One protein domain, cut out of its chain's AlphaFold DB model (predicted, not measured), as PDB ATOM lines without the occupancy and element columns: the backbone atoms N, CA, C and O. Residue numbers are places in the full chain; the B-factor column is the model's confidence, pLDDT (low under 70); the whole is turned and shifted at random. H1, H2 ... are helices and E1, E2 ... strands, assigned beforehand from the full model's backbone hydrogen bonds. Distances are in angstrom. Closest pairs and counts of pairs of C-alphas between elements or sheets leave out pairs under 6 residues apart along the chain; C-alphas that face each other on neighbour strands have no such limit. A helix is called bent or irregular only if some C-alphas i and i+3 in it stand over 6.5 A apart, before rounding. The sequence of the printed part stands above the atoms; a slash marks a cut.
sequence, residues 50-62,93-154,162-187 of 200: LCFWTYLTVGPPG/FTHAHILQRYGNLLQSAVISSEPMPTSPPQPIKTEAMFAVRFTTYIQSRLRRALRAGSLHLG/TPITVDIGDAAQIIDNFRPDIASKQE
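What this domain is: This is residues 50 to 62, 93 to 154 and 162 to 187 of the 200 residues of an uncharacterized protein of Coccidioides immitis (strain RS) (UniProt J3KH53). A long bent helix, H3, runs through the model, with an antiparallel hairpin of two strands, E2 and E3, packed on its second arm, H3b, through E2. The short helix H1 and the three-residue strand E1 also pack on H3b, H1 on its residues 145 to 148 alone, and residues 105 to 108 of H2 pack on H1, while a long link from E1, residues 113 to 126, loops back to the beginning of the arm H3a. The printed part has 101 residues with three named helices and three named strands, in the order H1, H2, E1, H3, E2, E3; the class is mixed, helices and strands. The whole is only just loose, close to compact, with a radius of gyration of the C-alphas of 15.7 A and spans of 42 by 37 by 25 A.

How they stand to each other: The sheet is the hairpin of E2, residues 164 to 168, and E3, residues 182 to 186, antiparallel at 157 degrees, with N 167 and O 183 at 2.9 A and N 165 and O 185 at 3.1 A, within hydrogen-bond range. H3, residues 127 to 152, was assigned as one helix by its hydrogen bonds but is bent, with C-alphas 137 and 140 7.3 A apart; its arms H3a, residues 127 to 137, and H3b, residues 140 to 152, stand at a steep tilt of 48 degrees. The closest C-alphas of H3b and E2 are those of Arg 143 and Val 166, 6.9 A apart. H3a and E2 are only just apart, at 8.5 A. H1, residues 52 to 57, only just touches H3b, with 3 pairs of C-alphas within 8 A, the closest those of Phe 52 and Ala 145 at 7.4 A. H2, residues 95 to 108, touches H1 with residues 105 to 108 alone, closest at the C-alphas of Leu 106 and Trp 53, 5.0 A, at a steep tilt of 49 degrees, opposite ways. E1, residues 110 to 112, pairs with no named strand, but residues 50 to 51 pair antiparallel with its residues 110 to 111. The closest C-alphas of E1 and H3b are those of Ile 111 and Ala 148, 6.4 A. Each O i to N i+4 pair is within hydrogen-bond range in H1, H3a and H3b, and 8 of 10 are in H2.

Where its parts are: E2 is 13.5 A long and begins at C-alpha 164 (177.773, 166.032, 175.601); E3 is 13.1 A. H3a spans 15.3 A from C-alpha 127 (196.681, 157.307, 162.869), and H3b spans 18.7 A to C-alpha 152 (165.208, 171.023, 170.535). H2 spans 17.7 A and is irregular, with C-alphas 101 and 104 8.0 A apart; H1 spans 8.8 A and E1 6.9 A.

The domain as a whole: The two C-alphas farthest apart are those of Ser 108 and Asp 176, 44.0 A. Residues 63 to 92 and 155 to 161 are not printed, with C-alpha gaps of 24.0 A and 10.8 A. The links E1 to H3 and E2 to E3 are long, and H2 to E1 is tight. Mean pLDDT of the printed part is 75.7; residues 152 to 154, 162 to 171 and 173 to 187 are under 70.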
ATOM      1  N   LEU A  50     168.893 171.669 156.177       73.62
ATOM      2  CA  LEU A  50     168.399 170.300 156.031       73.62
ATOM      3  C   LEU A  50     167.633 169.897 157.295       73.62
ATOM      4  O   LEU A  50     167.982 170.322 158.399       73.62
ATOM      5  N   CYS A  51     166.623 169.035 157.159       76.94
ATOM      6  CA  CYS A  51     166.057 168.368 158.330       76.94
ATOM      7  C   CYS A  51     167.081 167.402 158.942       76.94
ATOM      8  O   CYS A  51     167.908 166.812 158.236       76.94
ATOM      9  N   PHE A  52     167.025 167.242 160.263       78.19
ATOM     10  CA  PHE A  52     168.019 166.499 161.033       78.19
ATOM     11  C   PHE A  52     168.152 165.049 160.562       78.19
ATOM     12  O   PHE A  52     169.267 164.559 160.396       78.19
ATOM     13  N   TRP A  53     167.039 164.391 160.233       79.75
ATOM     14  CA  TRP A  53     167.072 163.066 159.620       79.75
ATOM     15  C   TRP A  53     167.928 163.023 158.346       79.75
ATOM     16  O   TRP A  53     168.893 162.263 158.272       79.75
ATOM     17  N   THR A  54     167.633 163.890 157.374       77.00
ATOM     18  CA  THR A  54     168.386 163.957 156.110       77.00
ATOM     19  C   THR A  54     169.865 164.234 156.367       77.00
ATOM     20  O   THR A  54     170.726 163.586 155.774       77.00
ATOM     21  N   TYR A  55     170.167 165.131 157.306       77.69
ATOM     22  CA  TYR A  55     171.537 165.453 157.699       77.69
ATOM     23  C   TYR A  55     172.320 164.226 158.201       77.69
ATOM     24  O   TYR A  55     173.492 164.071 157.858       77.69
ATOM     25  N   LEU A  56     171.676 163.337 158.967       77.00
ATOM     26  CA  LEU A  56     172.287 162.108 159.488       77.00
ATOM     27  C   LEU A  56     172.436 161.004 158.432       77.00
ATOM     28  O   LEU A  56     173.338 160.178 158.545       77.00
ATOM     29  N   THR A  57     171.581 160.984 157.406       77.31
ATOM     30  CA  THR A  57     171.648 159.967 156.338       77.31
ATOM     31  C   THR A  57     172.777 160.195 155.329       77.31
ATOM     32  O   THR A  57     173.127 159.280 154.585       77.31
ATOM     33  N   VAL A  58     173.382 161.387 155.302       80.69
ATOM     34  CA  VAL A  58     174.518 161.688 154.419       80.69
ATOM     35  C   VAL A  58     175.825 161.250 155.085       80.69
ATOM     36  O   VAL A  58     176.426 161.986 155.869       80.69
ATOM     37  N   GLY A  59     176.262 160.033 154.759       80.06
ATOM     38  CA  GLY A  59     177.524 159.457 155.228       80.06
ATOM     39  C   GLY A  59     178.760 159.960 154.467       80.06
ATOM     40  O   GLY A  59     178.638 160.502 153.364       80.06
ATOM     41  N   PRO A  60     179.969 159.823 155.048       83.00
ATOM     42  CA  PRO A  60     181.208 160.161 154.354       83.00
ATOM     43  C   PRO A  60     181.430 159.215 153.165       83.00
ATOM     44  O   PRO A  60     180.949 158.078 153.190       83.00
ATOM     45  N   PRO A  61     182.194 159.633 152.141       85.00
ATOM     46  CA  PRO A  61     182.645 158.698 151.121       85.00
ATOM     47  C   PRO A  61     183.494 157.590 151.760       85.00
ATOM     48  O   PRO A  61     184.108 157.788 152.811       85.00
ATOM     49  N   GLY A  62     183.567 156.430 151.104       84.62
ATOM     50  CA  GLY A  62     184.460 155.354 151.532       84.62
ATOM     51  C   GLY A  62     185.902 155.860 151.619       84.62
ATOM     52  O   GLY A  62     186.448 156.341 150.627       84.62
ATOM     53  N   PHE A  93     169.731 150.150 171.519       78.62
ATOM     54  CA  PHE A  93     170.341 150.969 170.473       78.62
ATOM     55  C   PHE A  93     170.011 150.420 169.081       78.62
ATOM     56  O   PHE A  93     170.880 150.015 168.312       78.62
ATOM     57  N   THR A  94     168.719 150.394 168.756       80.69
ATOM     58  CA  THR A  94     168.233 150.036 167.418       80.69
ATOM     59  C   THR A  94     167.664 151.255 166.717       80.69
ATOM     60  O   THR A  94     167.152 152.186 167.339       80.69
ATOM     61  N   HIS A  95     167.687 151.221 165.388       76.38
ATOM     62  CA  HIS A  95     167.048 152.239 164.563       76.38
ATOM     63  C   HIS A  95     165.561 152.432 164.913       76.38
ATOM     64  O   HIS A  95     165.093 153.564 165.007       76.38
ATOM     65  N   ALA A  96     164.832 151.339 165.169       80.94
ATOM     66  CA  ALA A  96     163.420 151.390 165.536       80.94
ATOM     67  C   ALA A  96     163.197 152.125 166.867       80.94
ATOM     68  O   ALA A  96     162.363 153.028 166.927       80.94
ATOM     69  N   HIS A  97     163.982 151.811 167.903       80.19
ATOM     70  CA  HIS A  97     163.893 152.491 169.197       80.19
ATOM     71  C   HIS A  97     164.302 153.966 169.106       80.19
ATOM     72  O   HIS A  97     163.658 154.826 169.714       80.19
ATOM     73  N   ILE A  98     165.322 154.286 168.301       81.44
ATOM     74  CA  ILE A  98     165.745 155.670 168.051       81.44
ATOM     75  C   ILE A  98     164.619 156.461 167.375       81.44
ATOM     76  O   ILE A  98     164.291 157.555 167.832       81.44
ATOM     77  N   LEU A  99     163.989 155.914 166.331       81.38
ATOM     78  CA  LEU A  99     162.865 156.573 165.660       81.38
ATOM     79  C   LEU A  99     161.633 156.684 166.557       81.38
ATOM     80  O   LEU A  99     160.964 157.712 166.541       81.38
ATOM     81  N   GLN A 100     161.336 155.666 167.360       82.25
ATOM     82  CA  GLN A 100     160.206 155.712 168.283       82.25
ATOM     83  C   GLN A 100     160.391 156.812 169.337       82.25
ATOM     84  O   GLN A 100     159.450 157.548 169.626       82.25
ATOM     85  N   ARG A 101     161.594 156.938 169.908       80.44
ATOM     86  CA  ARG A 101     161.868 157.888 170.995       80.44
ATOM     87  C   ARG A 101     162.168 159.303 170.501       80.44
ATOM     88  O   ARG A 101     161.758 160.265 171.140       80.44
ATOM     89  N   TYR A 102     162.872 159.436 169.379       80.00
ATOM     90  CA  TYR A 102     163.381 160.717 168.878       80.00
ATOM     91  C   TYR A 102     162.840 161.086 167.492       80.00
ATOM     92  O   TYR A 102     163.267 162.086 166.927       80.00
ATOM     93  N   GLY A 103     161.888 160.338 166.930       80.81
ATOM     94  CA  GLY A 103     161.360 160.578 165.581       80.81
ATOM     95  C   GLY A 103     160.824 161.993 165.378       80.81
ATOM     96  O   GLY A 103     161.151 162.623 164.376       80.81
ATOM     97  N   ASN A 104     160.091 162.529 166.357       79.50
ATOM     98  CA  ASN A 104     159.593 163.909 166.307       79.50
ATOM     99  C   ASN A 104     160.739 164.927 166.254       79.50
ATOM    100  O   ASN A 104     160.687 165.853 165.454       79.50
ATOM    101  N   LEU A 105     161.788 164.725 167.055       78.38
ATOM    102  CA  LEU A 105     162.995 165.555 167.048       78.38
ATOM    103  C   LEU A 105     163.725 165.469 165.700       78.38
ATOM    104  O   LEU A 105     164.109 166.484 165.132       78.38
ATOM    105  N   LEU A 106     163.910 164.255 165.179       80.62
ATOM    106  CA  LEU A 106     164.600 164.006 163.911       80.62
ATOM    107  C   LEU A 106     163.864 164.631 162.715       80.62
ATOM    108  O   LEU A 106     164.499 164.973 161.716       80.62
ATOM    109  N   GLN A 107     162.544 164.787 162.826       76.75
ATOM    110  CA  GLN A 107     161.693 165.414 161.818       76.75
ATOM    111  C   GLN A 107     161.611 166.940 161.971       76.75
ATOM    112  O   GLN A 107     161.629 167.650 160.968       76.75
ATOM    113  N   SER A 108     161.511 167.464 163.194       75.12
ATOM    114  CA  SER A 108     161.309 168.900 163.422       75.12
ATOM    115  C   SER A 108     162.605 169.704 163.432       75.12
ATOM    116  O   SER A 108     162.587 170.890 163.102       75.12
ATOM    117  N   ALA A 109     163.732 169.078 163.784       79.31
ATOM    118  CA  ALA A 109     164.989 169.791 163.908       79.31
ATOM    119  C   ALA A 109     165.570 170.186 162.550       79.31
ATOM    120  O   ALA A 109     165.774 169.356 161.660       79.31
ATOM    121  N   VAL A 110     165.887 171.473 162.426       79.00
ATOM    122  CA  VAL A 110     166.546 172.055 161.256       79.00
ATOM    123  C   VAL A 110     168.023 172.275 161.566       79.00
ATOM    124  O   VAL A 110     168.383 172.842 162.599       79.00
ATOM    125  N   ILE A 111     168.887 171.824 160.660       81.62
ATOM    126  CA  ILE A 111     170.342 171.935 160.768       81.62
ATOM    127  C   ILE A 111     170.873 172.647 159.535       81.62
ATOM    128  O   ILE A 111     170.424 172.397 158.420       81.62
ATOM    129  N   SER A 112     171.843 173.539 159.726       80.81
ATOM    130  CA  SER A 112     172.554 174.148 158.602       80.81
ATOM    131  C   SER A 112     173.230 173.069 157.756       80.81
ATOM    132  O   SER A 112     173.924 172.193 158.278       80.81
ATOM    133  N   SER A 113     172.990 173.135 156.452       78.19
ATOM    134  CA  SER A 113     173.579 172.239 155.473       78.19
ATOM    135  C   SER A 113     175.096 172.351 155.524       78.19
ATOM    136  O   SER A 113     175.674 173.434 155.479       78.19
ATOM    137  N   GLU A 114     175.740 171.201 155.620       82.12
ATOM    138  CA  GLU A 114     177.181 171.062 155.515       82.12
ATOM    139  C   GLU A 114     177.384 169.962 154.477       82.12
ATOM    140  O   GLU A 114     177.111 168.797 154.779       82.12
ATOM    141  N   PRO A 115     177.730 170.285 153.223       80.88
ATOM    142  CA  PRO A 115     177.966 169.269 152.207       80.88
ATOM    143  C   PRO A 115     179.254 168.500 152.514       80.88
ATOM    144  O   PRO A 115     180.188 169.026 153.119       80.88
ATOM    145  N   MET A 116     179.300 167.218 152.145       84.31
ATOM    146  CA  MET A 116     180.545 166.453 152.241       84.31
ATOM    147  C   MET A 116     181.538 166.995 151.206       84.31
ATOM    148  O   MET A 116     181.113 167.346 150.100       84.31
ATOM    149  N   PRO A 117     182.847 167.033 151.512       85.25
ATOM    150  CA  PRO A 117     183.860 167.282 150.497       85.25
ATOM    151  C   PRO A 117     183.693 166.307 149.329       85.25
ATOM    152  O   PRO A 117     183.606 165.096 149.534       85.25
ATOM    153  N   THR A 118     183.650 166.839 148.109       84.12
ATOM    154  CA  THR A 118     183.494 166.060 146.870       84.12
ATOM    155  C   THR A 118     184.827 165.622 146.273       84.12
ATOM    156  O   THR A 118     184.854 164.829 145.332       84.12
ATOM    157  N   SER A 119     185.942 166.124 146.809       85.81
ATOM    158  CA  SER A 119     187.268 165.675 146.412       85.81
ATOM    159  C   SER A 119     187.476 164.203 146.792       85.81
ATOM    160  O   SER A 119     187.009 163.766 147.850       85.81
ATOM    161  N   PRO A 120     188.189 163.421 145.958       85.62
ATOM    162  CA  PRO A 120     188.503 162.037 146.283       85.62
ATOM    163  C   PRO A 120     189.207 161.935 147.645       85.62
ATOM    164  O   PRO A 120     190.191 162.652 147.879       85.62
ATOM    165  N   PRO A 121     188.736 161.058 148.552       87.06
ATOM    166  CA  PRO A 121     189.347 160.911 149.858       87.06
ATOM    167  C   PRO A 121     190.761 160.352 149.714       87.06
ATOM    168  O   PRO A 121     190.999 159.311 149.105       87.06
ATOM    169  N   GLN A 122     191.714 161.061 150.308       87.50
ATOM    170  CA  GLN A 122     193.111 160.649 150.338       87.50
ATOM    171  C   GLN A 122     193.284 159.415 151.248       87.50
ATOM    172  O   GLN A 122     192.741 159.439 152.364       87.50
ATOM    173  N   PRO A 123     194.062 158.390 150.839       87.56
ATOM    174  CA  PRO A 123     194.258 157.170 151.620       87.56
ATOM    175  C   PRO A 123     194.742 157.426 153.044       87.56
ATOM    176  O   PRO A 123     195.511 158.354 153.289       87.56
ATOM    177  N   ILE A 124     194.302 156.593 153.980       86.88
ATOM    178  CA  ILE A 124     194.752 156.591 155.373       86.88
ATOM    179  C   ILE A 124     195.894 155.585 155.503       86.88
ATOM    180  O   ILE A 124     195.701 154.397 155.239       86.88
ATOM    181  N   LYS A 125     197.068 156.074 155.915       85.44
ATOM    182  CA  LYS A 125     198.264 155.251 156.171       85.44
ATOM    183  C   LYS A 125     198.660 155.224 157.644       85.44
ATOM    184  O   LYS A 125     199.203 154.236 158.122       85.44
ATOM    185  N   THR A 126     198.385 156.311 158.361       80.44
ATOM    186  CA  THR A 126     198.757 156.491 159.767       80.44
ATOM    187  C   THR A 126     197.567 156.966 160.592       80.44
ATOM    188  O   THR A 126     196.581 157.481 160.061       80.44
ATOM    189  N   GLU A 127     197.680 156.833 161.909       78.56
ATOM    190  CA  GLU A 127     196.681 157.307 162.869       78.56
ATOM    191  C   GLU A 127     196.462 158.826 162.787       78.56
ATOM    192  O   GLU A 127     195.327 159.291 162.730       78.56
ATOM    193  N   ALA A 128     197.535 159.612 162.642       80.88
ATOM    194  CA  ALA A 128     197.420 161.058 162.446       80.88
ATOM    195  C   ALA A 128     196.605 161.406 161.184       80.88
ATOM    196  O   ALA A 128     195.804 162.341 161.186       80.88
ATOM    197  N   MET A 129     196.747 160.625 160.106       82.06
ATOM    198  CA  MET A 129     195.920 160.805 158.909       82.06
ATOM    199  C   MET A 129     194.456 160.447 159.170       82.06
ATOM    200  O   MET A 129     193.576 161.128 158.645       82.06
ATOM    201  N   PHE A 130     194.182 159.419 159.979       83.69
ATOM    202  CA  PHE A 130     192.821 159.104 160.413       83.69
ATOM    203  C   PHE A 130     192.207 160.269 161.195       83.69
ATOM    204  O   PHE A 130     191.108 160.692 160.846       83.69
ATOM    205  N   ALA A 131     192.927 160.844 162.163       80.19
ATOM    206  CA  ALA A 131     192.462 162.006 162.922       80.19
ATOM    207  C   ALA A 131     192.083 163.173 161.994       80.19
ATOM    208  O   ALA A 131     190.988 163.723 162.098       80.19
ATOM    209  N   VAL A 132     192.917 163.471 160.988       84.25
ATOM    210  CA  VAL A 132     192.603 164.487 159.969       84.25
ATOM    211  C   VAL A 132     191.323 164.144 159.196       84.25
ATOM    212  O   VAL A 132     190.495 165.029 158.966       84.25
ATOM    213  N   ARG A 133     191.112 162.880 158.795       86.38
ATOM    214  CA  ARG A 133     189.871 162.467 158.107       86.38
ATOM    215  C   ARG A 133     188.659 162.557 159.029       86.38
ATOM    216  O   ARG A 133     187.615 163.029 158.590       86.38
ATOM    217  N   PHE A 134     188.798 162.169 160.292       83.62
ATOM    218  CA  PHE A 134     187.737 162.279 161.285       83.62
ATOM    219  C   PHE A 134     187.304 163.737 161.469       83.62
ATOM    220  O   PHE A 134     186.115 164.041 161.366       83.62
ATOM    221  N   THR A 135     188.254 164.658 161.633       83.69
ATOM    222  CA  THR A 135     187.953 166.092 161.727       83.69
ATOM    223  C   THR A 135     187.313 166.627 160.445       83.69
ATOM    224  O   THR A 135     186.334 167.368 160.516       83.69
ATOM    225  N   THR A 136     187.804 166.207 159.273       86.69
ATOM    226  CA  THR A 136     187.305 166.666 157.963       86.69
ATOM    227  C   THR A 136     185.861 166.236 157.694       86.69
ATOM    228  O   THR A 136     185.065 167.031 157.202       86.69
ATOM    229  N   TYR A 137     185.521 164.977 157.980       85.06
ATOM    230  CA  TYR A 137     184.250 164.393 157.546       85.06
ATOM    231  C   TYR A 137     183.214 164.249 158.668       85.06
ATOM    232  O   TYR A 137     182.018 164.290 158.382       85.06
ATOM    233  N   ILE A 138     183.641 164.069 159.923       84.44
ATOM    234  CA  ILE A 138     182.768 163.613 161.017       84.44
ATOM    235  C   ILE A 138     182.635 164.645 162.137       84.44
ATOM    236  O   ILE A 138     181.516 164.939 162.555       84.44
ATOM    237  N   GLN A 139     183.739 165.211 162.632       82.19
ATOM    238  CA  GLN A 139     183.739 165.994 163.877       82.19
ATOM    239  C   GLN A 139     182.810 167.215 163.825       82.19
ATOM    240  O   GLN A 139     181.988 167.401 164.726       82.19
ATOM    241  N   SER A 140     182.898 168.031 162.769       82.69
ATOM    242  CA  SER A 140     182.025 169.203 162.598       82.69
ATOM    243  C   SER A 140     180.552 168.803 162.553       82.69
ATOM    244  O   SER A 140     179.717 169.435 163.206       82.69
ATOM    245  N   ARG A 141     180.247 167.688 161.880       83.94
ATOM    246  CA  ARG A 141     178.877 167.192 161.759       83.94
ATOM    247  C   ARG A 141     178.310 166.710 163.070       83.94
ATOM    248  O   ARG A 141     177.185 167.054 163.423       83.94
ATOM    249  N   LEU A 142     179.111 165.958 163.817       80.94
ATOM    250  CA  LEU A 142     178.746 165.477 165.137       80.94
ATOM    251  C   LEU A 142     178.446 166.651 166.076       80.94
ATOM    252  O   LEU A 142     177.411 166.662 166.735       80.94
ATOM    253  N   ARG A 143     179.290 167.692 166.076       80.31
ATOM    254  CA  ARG A 143     179.066 168.902 166.885       80.31
ATOM    255  C   ARG A 143     177.774 169.630 166.502       80.31
ATOM    256  O   ARG A 143     177.041 170.061 167.392       80.31
ATOM    257  N   ARG A 144     177.470 169.763 165.206       82.38
ATOM    258  CA  ARG A 144     176.227 170.402 164.729       82.38
ATOM    259  C   ARG A 144     174.988 169.578 165.073       82.38
ATOM    260  O   ARG A 144     174.016 170.150 165.558       82.38
ATOM    261  N   ALA A 145     175.048 168.262 164.880       80.19
ATOM    262  CA  ALA A 145     173.989 167.327 165.248       80.19
ATOM    263  C   ALA A 145     173.688 167.377 166.753       80.19
ATOM    264  O   ALA A 145     172.533 167.543 167.140       80.19
ATOM    265  N   LEU A 146     174.725 167.315 167.597       77.75
ATOM    266  CA  LEU A 146     174.586 167.418 169.052       77.75
ATOM    267  C   LEU A 146     173.972 168.758 169.461       77.75
ATOM    268  O   LEU A 146     173.013 168.781 170.225       77.75
ATOM    269  N   ARG A 147     174.454 169.874 168.899       77.69
ATOM    270  CA  ARG A 147     173.874 171.199 169.159       77.69
ATOM    271  C   ARG A 147     172.394 171.258 168.778       77.69
ATOM    272  O   ARG A 147     171.592 171.759 169.561       77.69
ATOM    273  N   ALA A 148     172.037 170.787 167.585       76.94
ATOM    274  CA  ALA A 148     170.660 170.817 167.104       76.94
ATOM    275  C   ALA A 148     169.736 169.947 167.964       76.94
ATOM    276  O   ALA A 148     168.650 170.399 168.327       76.94
ATOM    277  N   GLY A 149     170.193 168.749 168.342       75.25
ATOM    278  CA  GLY A 149     169.491 167.870 169.273       75.25
ATOM    279  C   GLY A 149     169.259 168.537 170.627       75.25
ATOM    280  O   GLY A 149     168.119 168.624 171.072       75.25
ATOM    281  N   SER A 150     170.308 169.088 171.244       71.94
ATOM    282  CA  SER A 150     170.218 169.741 172.558       71.94
ATOM    283  C   SER A 150     169.317 170.978 172.563       71.94
ATOM    284  O   SER A 150     168.606 171.202 173.536       71.94
ATOM    285  N   LEU A 151     169.307 171.775 171.486       72.12
ATOM    286  CA  LEU A 151     168.426 172.946 171.383       72.12
ATOM    287  C   LEU A 151     166.943 172.556 171.365       72.12
ATOM    288  O   LEU A 151     166.129 173.206 172.015       72.12
ATOM    289  N   HIS A 152     166.593 171.493 170.643       69.62
ATOM    290  CA  HIS A 152     165.208 171.023 170.535       69.62
ATOM    291  C   HIS A 152     164.759 170.203 171.750       69.62
ATOM    292  O   HIS A 152     163.568 170.136 172.039       69.62
ATOM    293  N   LEU A 153     165.705 169.596 172.470       66.06
ATOM    294  CA  LEU A 153     165.483 168.886 173.731       66.06
ATOM    295  C   LEU A 153     165.570 169.800 174.965       66.06
ATOM    296  O   LEU A 153     165.572 169.278 176.079       66.06
ATOM    297  N   GLY A 154     165.638 171.128 174.773       63.34
ATOM    298  CA  GLY A 154     165.634 172.152 175.828       63.34
ATOM    299  C   GLY A 154     164.418 172.065 176.774       63.34
ATOM    300  O   GLY A 154     163.721 171.058 176.760       63.34
ATOM    301  N   THR A 162     172.048 165.170 179.822       56.50
ATOM    302  CA  THR A 162     173.311 165.874 179.985       56.50
ATOM    303  C   THR A 162     173.868 166.306 178.630       56.50
ATOM    304  O   THR A 162     174.043 165.448 177.760       56.50
ATOM    305  N   PRO A 163     174.203 167.593 178.423       55.16
ATOM    306  CA  PRO A 163     174.939 168.018 177.243       55.16
ATOM    307  C   PRO A 163     176.261 167.250 177.126       55.16
ATOM    308  O   PRO A 163     177.038 167.166 178.081       55.16
ATOM    309  N   ILE A 164     176.511 166.693 175.940       61.25
ATOM    310  CA  ILE A 164     177.773 166.032 175.601       61.25
ATOM    311  C   ILE A 164     178.524 166.930 174.626       61.25
ATOM    312  O   ILE A 164     177.994 167.303 173.577       61.25
ATOM    313  N   THR A 165     179.773 167.255 174.952       63.38
ATOM    314  CA  THR A 165     180.720 167.815 173.982       63.38
ATOM    315  C   THR A 165     181.661 166.720 173.498       63.38
ATOM    316  O   THR A 165     181.976 165.790 174.239       63.38
ATOM    317  N   VAL A 166     182.089 166.821 172.239       64.50
ATOM    318  CA  VAL A 166     183.061 165.905 171.630       64.50
ATOM    319  C   VAL A 166     184.219 166.720 171.073       64.50
ATOM    320  O   VAL A 166     184.007 167.686 170.328       64.50
ATOM    321  N   ASP A 167     185.428 166.315 171.434       68.38
ATOM    322  CA  ASP A 167     186.677 166.925 171.005       68.38
ATOM    323  C   ASP A 167     187.778 165.866 170.821       68.38
ATOM    324  O   ASP A 167     187.563 164.671 171.038       68.38
ATOM    325  N   ILE A 168     188.958 166.301 170.390       69.62
ATOM    326  CA  ILE A 168     190.141 165.448 170.331       69.62
ATOM    327  C   ILE A 168     190.624 165.091 171.736       69.62
ATOM    328  O   ILE A 168     190.404 165.819 172.702       69.62
ATOM    329  N   GLY A 169     191.361 163.989 171.820       64.38
ATOM    330  CA  GLY A 169     191.982 163.469 173.029       64.38
ATOM    331  C   GLY A 169     192.606 164.449 174.017       64.38
ATOM    332  O   GLY A 169     192.466 164.268 175.221       64.38
ATOM    333  N   ASP A 170     193.272 165.492 173.509       67.00
ATOM    334  CA  ASP A 170     193.948 166.512 174.331       67.00
ATOM    335  C   ASP A 170     192.991 167.298 175.230       67.00
ATOM    336  O   ASP A 170     193.416 167.876 176.226       67.00
ATOM    337  N   ALA A 171     191.701 167.337 174.891       65.81
ATOM    338  CA  ALA A 171     190.699 168.004 175.711       65.81
ATOM    339  C   ALA A 171     190.256 167.161 176.922       65.81
ATOM    340  O   ALA A 171     189.511 167.654 177.771       65.81
ATOM    341  N   ALA A 172     190.661 165.888 177.002       70.00
ATOM    342  CA  ALA A 172     190.370 165.038 178.145       70.00
ATOM    343  C   ALA A 172     191.341 165.305 179.298       70.00
ATOM    344  O   ALA A 172     192.488 165.708 179.110       70.00
ATOM    345  N   GLN A 173     190.895 164.994 180.515       68.19
ATOM    346  CA  GLN A 173     191.818 164.855 181.630       68.19
ATOM    347  C   GLN A 173     192.784 163.703 181.330       68.19
ATOM    348  O   GLN A 173     192.361 162.555 181.188       68.19
ATOM    349  N   ILE A 174     194.075 164.018 181.261       69.50
ATOM    350  CA  ILE A 174     195.136 163.024 181.116       69.50
ATOM    351  C   ILE A 174     195.311 162.340 182.475       69.50
ATOM    352  O   ILE A 174     195.724 162.971 183.450       69.50
ATOM    353  N   ILE A 175     194.964 161.058 182.545       67.19
ATOM    354  CA  ILE A 175     195.142 160.220 183.737       67.19
ATOM    355  C   ILE A 175     196.370 159.351 183.492       67.19
ATOM    356  O   ILE A 175     196.474 158.739 182.433       67.19
ATOM    357  N   ASP A 176     197.304 159.332 184.445       68.12
ATOM    358  CA  ASP A 176     198.534 158.526 184.391       68.12
ATOM    359  C   ASP A 176     199.346 158.715 183.096       68.12
ATOM    360  O   ASP A 176     199.963 157.791 182.572       68.12
ATOM    361  N   ASN A 177     199.353 159.946 182.573       67.62
ATOM    362  CA  ASN A 177     200.017 160.324 181.322       67.62
ATOM    363  C   ASN A 177     199.455 159.635 180.058       67.62
ATOM    364  O   ASN A 177     200.106 159.623 179.011       67.62
ATOM    365  N   PHE A 178     198.234 159.091 180.132       67.38
ATOM    366  CA  PHE A 178     197.541 158.476 179.004       67.38
ATOM    367  C   PHE A 178     196.585 159.451 178.334       67.38
ATOM    368  O   PHE A 178     195.647 159.971 178.943       67.38
ATOM    369  N   ARG A 179     196.822 159.659 177.041       64.88
ATOM    370  CA  ARG A 179     196.008 160.515 176.192       64.88
ATOM    371  C   ARG A 179     195.028 159.649 175.385       64.88
ATOM    372  O   ARG A 179     195.491 158.787 174.642       64.88
ATOM    373  N   PRO A 180     193.705 159.836 175.524       66.06
ATOM    374  CA  PRO A 180     192.733 159.145 174.678       66.06
ATOM    375  C   PRO A 180     192.736 159.729 173.257       66.06
ATOM    376  O   PRO A 180     193.207 160.840 173.062       66.06
ATOM    377  N   ASP A 181     192.164 159.035 172.273       62.34
ATOM    378  CA  ASP A 181     192.071 159.561 170.896       62.34
ATOM    379  C   ASP A 181     190.944 160.598 170.754       62.34
ATOM    380  O   ASP A 181     191.062 161.598 170.042       62.34
ATOM    381  N   ILE A 182     189.844 160.375 171.481       61.25
ATOM    382  CA  ILE A 182     188.645 161.218 171.509       61.25
ATOM    383  C   ILE A 182     188.343 161.586 172.960       61.25
ATOM    384  O   ILE A 182     188.356 160.731 173.848       61.25
ATOM    385  N   ALA A 183     188.027 162.855 173.191       60.28
ATOM    386  CA  ALA A 183     187.541 163.355 174.463       60.28
ATOM    387  C   ALA A 183     186.038 163.623 174.370       60.28
ATOM    388  O   ALA A 183     185.565 164.303 173.459       60.28
ATOM    389  N   SER A 184     185.280 163.129 175.346       50.59
ATOM    390  CA  SER A 184     183.889 163.528 175.542       50.59
ATOM    391  C   SER A 184     183.702 164.052 176.956       50.59
ATOM    392  O   SER A 184     184.000 163.334 177.914       50.59
ATOM    393  N   LYS A 185     183.189 165.274 177.104       50.69
ATOM    394  CA  LYS A 185     182.780 165.796 178.410       50.69
ATOM    395  C   LYS A 185     181.278 165.606 178.543       50.69
ATOM    396  O   LYS A 185     180.506 166.140 177.750       50.69
ATOM    397  N   GLN A 186     180.883 164.861 179.564       47.75
ATOM    398  CA  GLN A 186     179.533 164.925 180.095       47.75
ATOM    399  C   GLN A 186     179.520 166.110 181.065       47.75
ATOM    400  O   GLN A 186     180.208 166.075 182.087       47.75
ATOM    401  N   GLU A 187     178.826 167.201 180.731       41.69
ATOM    402  CA  GLU A 187     178.637 168.301 181.683       41.69
ATOM    403  C   GLU A 187     177.638 167.863 182.742       41.69
ATOM    404  O   GLU A 187     176.464 168.186 182.641       41.69
TER     405      GLU A 187